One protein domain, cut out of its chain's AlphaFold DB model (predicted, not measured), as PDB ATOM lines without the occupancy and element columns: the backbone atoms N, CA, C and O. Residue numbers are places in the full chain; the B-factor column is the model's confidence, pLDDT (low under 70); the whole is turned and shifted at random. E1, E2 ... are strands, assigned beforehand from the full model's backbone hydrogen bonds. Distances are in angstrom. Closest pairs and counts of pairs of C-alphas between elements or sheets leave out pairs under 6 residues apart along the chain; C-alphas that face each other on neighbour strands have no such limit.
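This is residues 2 to 50 of the 176 residues of an uncharacterized protein of Aspergillus minisclerotigenes (UniProt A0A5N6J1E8). With little regular structure, this is a small sheet of three short strands joined by loops, with a small turned-back loop before it, residues 2 to 8, and a tail after E3 running away to Ser 50. The 49 printed residues hold no named helix and three strands, E1, E2, E3 along the chain; the antiparallel order is E2, E1, E3. The class is all strand, with 12 residues in named elements. It is only just compact, close to loose, radius of gyration of the C-alphas 11.2 A, and elongated, 36 by 21 by 13 A.

Residues 2 to 3 pair antiparallel with residues 7 to 8. E1, residues 15 to 19, is the inner strand. It forms a hairpin with E2, residues 28 to 31, at 136 degrees; N 17 and O 29 are 2.9 A apart, within hydrogen-bond range. E3, residues 39 to 41, is antiparallel to E1 at 144 degrees, with N 18 and O 40 3.0 A apart. E2 and E3 are apart.

E1 runs 13.0 A from C-alpha 15 at (-33.385, -16.819, 33.864), E2 10.2 A, and E3 6.6 A to C-alpha 41 at (-39.319, -16.431, 29.839).

The C-alphas farthest apart, Ala 37 and Ser 50, are 36.2 A apart. The printed part has no cut; both links are short. The pLDDT is under 70 at residues 24, 36 to 37 and 47 to 50.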
ATOM      1  N   TYR A   2     -38.271 -11.827  39.510       86.88
ATOM      2  CA  TYR A   2     -39.297 -12.079  38.497       86.88
ATOM      3  C   TYR A   2     -40.686 -12.067  39.146       86.88
ATOM      4  O   TYR A   2     -40.808 -12.415  40.323       86.88
ATOM      5  N   GLU A   3     -41.711 -11.668  38.394       84.06
ATOM      6  CA  GLU A   3     -43.104 -11.611  38.851       84.06
ATOM      7  C   GLU A   3     -43.977 -12.562  38.031       84.06
ATOM      8  O   GLU A   3     -44.025 -12.478  36.806       84.06
ATOM      9  N   HIS A   4     -44.655 -13.478  38.719       76.56
ATOM     10  CA  HIS A   4     -45.673 -14.354  38.144       76.56
ATOM     11  C   HIS A   4     -46.565 -14.893  39.274       76.56
ATOM     12  O   HIS A   4     -46.158 -15.791  40.011       76.56
ATOM     13  N   TYR A   5     -47.742 -14.283  39.477       80.38
ATOM     14  CA  TYR A   5     -48.634 -14.491  40.643       80.38
ATOM     15  C   TYR A   5     -47.990 -14.232  42.022       80.38
ATOM     16  O   TYR A   5     -48.542 -14.580  43.065       80.38
ATOM     17  N   GLY A   6     -46.817 -13.607  42.028       82.88
ATOM     18  CA  GLY A   6     -45.976 -13.369  43.190       82.88
ATOM     19  C   GLY A   6     -44.547 -13.072  42.747       82.88
ATOM     20  O   GLY A   6     -44.195 -13.279  41.583       82.88
ATOM     21  N   LEU A   7     -43.725 -12.576  43.670       85.69
ATOM     22  CA  LEU A   7     -42.336 -12.242  43.372       85.69
ATOM     23  C   LEU A   7     -41.397 -13.376  43.785       85.69
ATOM     24  O   LEU A   7     -41.492 -13.903  44.893       85.69
ATOM     25  N   PHE A   8     -40.450 -13.718  42.915       88.12
ATOM     26  CA  PHE A   8     -39.433 -14.727  43.198       88.12
ATOM     27  C   PHE A   8     -38.054 -14.336  42.655       88.12
ATOM     28  O   PHE A   8     -37.903 -13.453  41.805       88.12
ATOM     29  N   CYS A   9     -37.013 -14.977  43.184       90.19
ATOM     30  CA  CYS A   9     -35.622 -14.678  42.851       90.19
ATOM     31  C   CYS A   9     -34.930 -15.897  42.235       90.19
ATOM     32  O   CYS A   9     -35.005 -16.996  42.784       90.19
ATOM     33  N   CYS A  10     -34.206 -15.671  41.141       89.06
ATOM     34  CA  CYS A  10     -33.212 -16.605  40.614       89.06
ATOM     35  C   CYS A  10     -31.804 -16.114  40.955       89.06
ATOM     36  O   CYS A  10     -31.637 -14.968  41.382       89.06
ATOM     37  N   LYS A  11     -30.799 -16.981  40.784       89.31
ATOM     38  CA  LYS A  11     -29.394 -16.553  40.813       89.31
ATOM     39  C   LYS A  11     -29.134 -15.563  39.672       89.31
ATOM     40  O   LYS A  11     -29.870 -15.571  38.689       89.31
ATOM     41  N   GLU A  12     -28.099 -14.735  39.799       81.00
ATOM     42  CA  GLU A  12     -27.750 -13.720  38.786       81.00
ATOM     43  C   GLU A  12     -27.528 -14.312  37.389       81.00
ATOM     44  O   GLU A  12     -27.829 -13.668  36.391       81.00
ATOM     45  N   GLU A  13     -27.065 -15.559  37.324       81.88
ATOM     46  CA  GLU A  13     -26.792 -16.292  36.085       81.88
ATOM     47  C   GLU A  13     -27.994 -17.065  35.513       81.88
ATOM     48  O   GLU A  13     -27.885 -17.644  34.433       81.88
ATOM     49  N   ASP A  14     -29.130 -17.092  36.215       88.62
ATOM     50  CA  ASP A  14     -30.296 -17.887  35.831       88.62
ATOM     51  C   ASP A  14     -31.469 -17.006  35.378       88.62
ATOM     52  O   ASP A  14     -31.805 -15.982  35.991       88.62
ATOM     53  N   GLN A  15     -32.178 -17.469  34.348       89.69
ATOM     54  CA  GLN A  15     -33.385 -16.819  33.864       89.69
ATOM     55  C   GLN A  15     -34.637 -17.413  34.510       89.69
ATOM     56  O   GLN A  15     -34.791 -18.634  34.618       89.69
ATOM     57  N   GLY A  16     -35.536 -16.534  34.946       90.25
ATOM     58  CA  GLY A  16     -36.846 -16.916  35.453       90.25
ATOM     59  C   GLY A  16     -37.757 -17.320  34.304       90.25
ATOM     60  O   GLY A  16     -37.860 -16.608  33.305       90.25
ATOM     61  N   PHE A  17     -38.436 -18.451  34.445       91.56
ATOM     62  CA  PHE A  17     -39.456 -18.885  33.503       91.56
ATOM     63  C   PHE A  17     -40.658 -19.453  34.252       91.56
ATOM     64  O   PHE A  17     -40.543 -19.920  35.389       91.56
ATOM     65  N   TRP A  18     -41.811 -19.434  33.600       89.88
ATOM     66  CA  TRP A  18     -42.988 -20.173  34.039       89.88
ATOM     67  C   TRP A  18     -43.390 -21.179  32.962       89.88
ATOM     68  O   TRP A  18     -43.046 -21.014  31.788       89.88
ATOM     69  N   THR A  19     -44.052 -22.261  33.359       87.06
ATOM     70  CA  THR A  19     -44.553 -23.278  32.424       87.06
ATOM     71  C   THR A  19     -46.071 -23.324  32.450       87.06
ATOM     72  O   THR A  19     -46.645 -23.423  33.524       87.06
ATOM     73  N   SER A  20     -46.718 -23.312  31.281       83.31
ATOM     74  CA  SER A  20     -48.179 -23.499  31.165       83.31
ATOM     75  C   SER A  20     -48.576 -24.979  31.049       83.31
ATOM     76  O   SER A  20     -49.692 -25.344  30.674       83.31
ATOM     77  N   GLU A  21     -47.641 -25.891  31.325       81.75
ATOM     78  CA  GLU A  21     -47.926 -27.317  31.292       81.75
ATOM     79  C   GLU A  21     -48.915 -27.698  32.398       81.75
ATOM     80  O   GLU A  21     -48.611 -27.612  33.589       81.75
ATOM     81  N   LYS A  22     -50.070 -28.251  32.000       75.50
ATOM     82  CA  LYS A  22     -51.130 -28.733  32.911       75.50
ATOM     83  C   LYS A  22     -50.636 -29.705  33.991       75.50
ATOM     84  O   LYS A  22     -51.275 -29.853  35.023       75.50
ATOM     85  N   LYS A  23     -49.509 -30.385  33.755       75.25
ATOM     86  CA  LYS A  23     -48.894 -31.321  34.706       75.25
ATOM     87  C   LYS A  23     -48.199 -30.615  35.878       75.25
ATOM     88  O   LYS A  23     -48.033 -31.221  36.932       75.25
ATOM     89  N   TYR A  24     -47.800 -29.357  35.697       69.75
ATOM     90  CA  TYR A  24     -46.958 -28.609  36.628       69.75
ATOM     91  C   TYR A  24     -47.659 -27.386  37.242       69.75
ATOM     92  O   TYR A  24     -46.978 -26.559  37.838       69.75
ATOM     93  N   ASN A  25     -48.996 -27.299  37.145       77.56
ATOM     94  CA  ASN A  25     -49.844 -26.285  37.797       77.56
ATOM     95  C   ASN A  25     -49.272 -24.853  37.731       77.56
ATOM     96  O   ASN A  25     -49.144 -24.201  38.764       77.56
ATOM     97  N   ASP A  26     -48.855 -24.396  36.548       81.81
ATOM     98  CA  ASP A  26     -48.308 -23.045  36.343       81.81
ATOM     99  C   ASP A  26     -47.101 -22.696  37.237       81.81
ATOM    100  O   ASP A  26     -46.927 -21.569  37.705       81.81
ATOM    101  N   SER A  27     -46.251 -23.694  37.497       83.94
ATOM    102  CA  SER A  27     -45.053 -23.516  38.318       83.94
ATOM    103  C   SER A  27     -44.036 -22.547  37.709       83.94
ATOM    104  O   SER A  27     -43.851 -22.455  36.490       83.94
ATOM    105  N   VAL A  28     -43.335 -21.852  38.606       90.31
ATOM    106  CA  VAL A  28     -42.224 -20.947  38.300       90.31
ATOM    107  C   VAL A  28     -40.892 -21.617  38.623       90.31
ATOM    108  O   VAL A  28     -40.784 -22.383  39.584       90.31
ATOM    109  N   GLY A  29     -39.868 -21.331  37.827       88.81
ATOM    110  CA  GLY A  29     -38.542 -21.913  37.987       88.81
ATOM    111  C   GLY A  29     -37.431 -21.021  37.448       88.81
ATOM    112  O   GLY A  29     -37.673 -19.994  36.818       88.81
ATOM    113  N   CYS A  30     -36.197 -21.436  37.718       92.12
ATOM    114  CA  CYS A  30     -34.981 -20.778  37.256       92.12
ATOM    115  C   CYS A  30     -34.173 -21.775  36.425       92.12
ATOM    116  O   CYS A  30     -33.980 -22.914  36.856       92.12
ATOM    117  N   ALA A  31     -33.723 -21.371  35.241       90.00
ATOM    118  CA  ALA A  31     -32.858 -22.185  34.391       90.00
ATOM    119  C   ALA A  31     -31.877 -21.308  33.612       90.00
ATOM    120  O   ALA A  31     -32.195 -20.176  33.252       90.00
ATOM    121  N   LYS A  32     -30.704 -21.868  33.295       87.12
ATOM    122  CA  LYS A  32     -29.691 -21.206  32.457       87.12
ATOM    123  C   LYS A  32     -30.145 -21.032  31.008       87.12
ATOM    124  O   LYS A  32     -29.803 -20.047  30.371       87.12
ATOM    125  N   GLN A  33     -30.935 -21.980  30.500       82.75
ATOM    126  CA  GLN A  33     -31.506 -21.920  29.158       82.75
ATOM    127  C   GLN A  33     -32.883 -22.600  29.156       82.75
ATOM    128  O   GLN A  33     -32.972 -23.830  29.107       82.75
ATOM    129  N   PRO A  34     -33.978 -21.837  29.310       76.12
ATOM    130  CA  PRO A  34     -35.321 -22.400  29.303       76.12
ATOM    131  C   PRO A  34     -35.720 -22.786  27.871       76.12
ATOM    132  O   PRO A  34     -36.369 -22.028  27.162       76.12
ATOM    133  N   GLU A  35     -35.339 -23.989  27.442       71.69
ATOM    134  CA  GLU A  35     -35.765 -24.550  26.154       71.69
ATOM    135  C   GLU A  35     -37.033 -25.392  26.334       71.69
ATOM    136  O   GLU A  35     -37.112 -26.231  27.237       71.69
ATOM    137  N   GLY A  36     -38.048 -25.147  25.502       69.31
ATOM    138  CA  GLY A  36     -39.300 -25.907  25.478       69.31
ATOM    139  C   GLY A  36     -40.499 -25.060  25.049       69.31
ATOM    140  O   GLY A  36     -40.664 -23.940  25.515       69.31
ATOM    141  N   ALA A  37     -41.364 -25.616  24.193       68.12
ATOM    142  CA  ALA A  37     -42.526 -24.913  23.631       68.12
ATOM    143  C   ALA A  37     -43.539 -24.411  24.681       68.12
ATOM    144  O   ALA A  37     -44.326 -23.516  24.393       68.12
ATOM    145  N   SER A  38     -43.510 -24.973  25.892       82.19
ATOM    146  CA  SER A  38     -44.448 -24.648  26.974       82.19
ATOM    147  C   SER A  38     -43.860 -23.742  28.061       82.19
ATOM    148  O   SER A  38     -44.514 -23.524  29.080       82.19
ATOM    149  N   ARG A  39     -42.625 -23.253  27.883       85.19
ATOM    150  CA  ARG A  39     -41.938 -22.374  28.838       85.19
ATOM    151  C   ARG A  39     -41.968 -20.940  28.332       85.19
ATOM    152  O   ARG A  39     -41.625 -20.674  27.185       85.19
ATOM    153  N   THR A  40     -42.330 -20.012  29.202       88.88
ATOM    154  CA  THR A  40     -42.321 -18.581  28.906       88.88
ATOM    155  C   THR A  40     -41.308 -17.892  29.805       88.88
ATOM    156  O   THR A  40     -41.344 -18.020  31.029       88.88
ATOM    157  N   ILE A  41     -40.383 -17.176  29.172       89.00
ATOM    158  CA  ILE A  41     -39.319 -16.431  29.839       89.00
ATOM    159  C   ILE A  41     -39.908 -15.163  30.452       89.00
ATOM    160  O   ILE A  41     -40.658 -14.442  29.796       89.00
ATOM    161  N   LEU A  42     -39.571 -14.897  31.710       86.50
ATOM    162  CA  LEU A  42     -40.000 -13.706  32.429       86.50
ATOM    163  C   LEU A  42     -38.908 -12.639  32.374       86.50
ATOM    164  O   LEU A  42     -37.717 -12.943  32.465       86.50
ATOM    165  N   ASN A  43     -39.314 -11.374  32.282       86.75
ATOM    166  CA  ASN A  43     -38.376 -10.262  32.368       86.75
ATOM    167  C   ASN A  43     -38.008  -9.978  33.830       86.75
ATOM    168  O   ASN A  43     -38.875 -10.033  34.709       86.75
ATOM    169  N   PRO A  44     -36.733  -9.655  34.109       85.56
ATOM    170  CA  PRO A  44     -36.329  -9.272  35.442       85.56
ATOM    171  C   PRO A  44     -36.908  -7.901  35.798       85.56
ATOM    172  O   PRO A  44     -36.846  -6.958  35.010       85.56
ATOM    173  N   ILE A  45     -37.422  -7.784  37.015       83.94
ATOM    174  CA  ILE A  45     -37.881  -6.520  37.586       83.94
ATOM    175  C   ILE A  45     -36.790  -5.995  38.521       83.94
ATOM    176  O   ILE A  45     -36.235  -6.744  39.336       83.94
ATOM    177  N   ALA A  46     -36.466  -4.709  38.380       71.50
ATOM    178  CA  ALA A  46     -35.544  -4.011  39.266       71.50
ATOM    179  C   ALA A  46     -36.226  -3.742  40.614       71.50
ATOM    180  O   ALA A  46     -37.310  -3.164  40.666       71.50
ATOM    181  N   GLN A  47     -35.593  -4.154  41.713       68.62
ATOM    182  CA  GLN A  47     -36.093  -3.867  43.056       68.62
ATOM    183  C   GLN A  47     -35.527  -2.538  43.558       68.62
ATOM    184  O   GLN A  47     -34.313  -2.369  43.622       68.62
ATOM    185  N   THR A  48     -36.400  -1.635  44.006       52.66
ATOM    186  CA  THR A  48     -36.023  -0.663  45.040       52.66
ATOM    187  C   THR A  48     -36.194  -1.385  46.370       52.66
ATOM    188  O   THR A  48     -37.317  -1.699  46.759       52.66
ATOM    189  N   ILE A  49     -35.089  -1.748  47.019       57.31
ATOM    190  CA  ILE A  49     -35.099  -2.557  48.242       57.31
ATOM    191  C   ILE A  49     -35.717  -1.723  49.375       57.31
ATOM    192  O   ILE A  49     -35.022  -0.975  50.055       57.31
ATOM    193  N   SER A  50     -37.022  -1.858  49.605       53.16
ATOM    194  CA  SER A  50     -37.577  -1.660  50.943       53.16
ATOM    195  C   SER A  50     -37.473  -3.008  51.636       53.16
ATOM    196  O   SER A  50     -38.085  -3.981  51.202       53.16
TER     197      SER A  50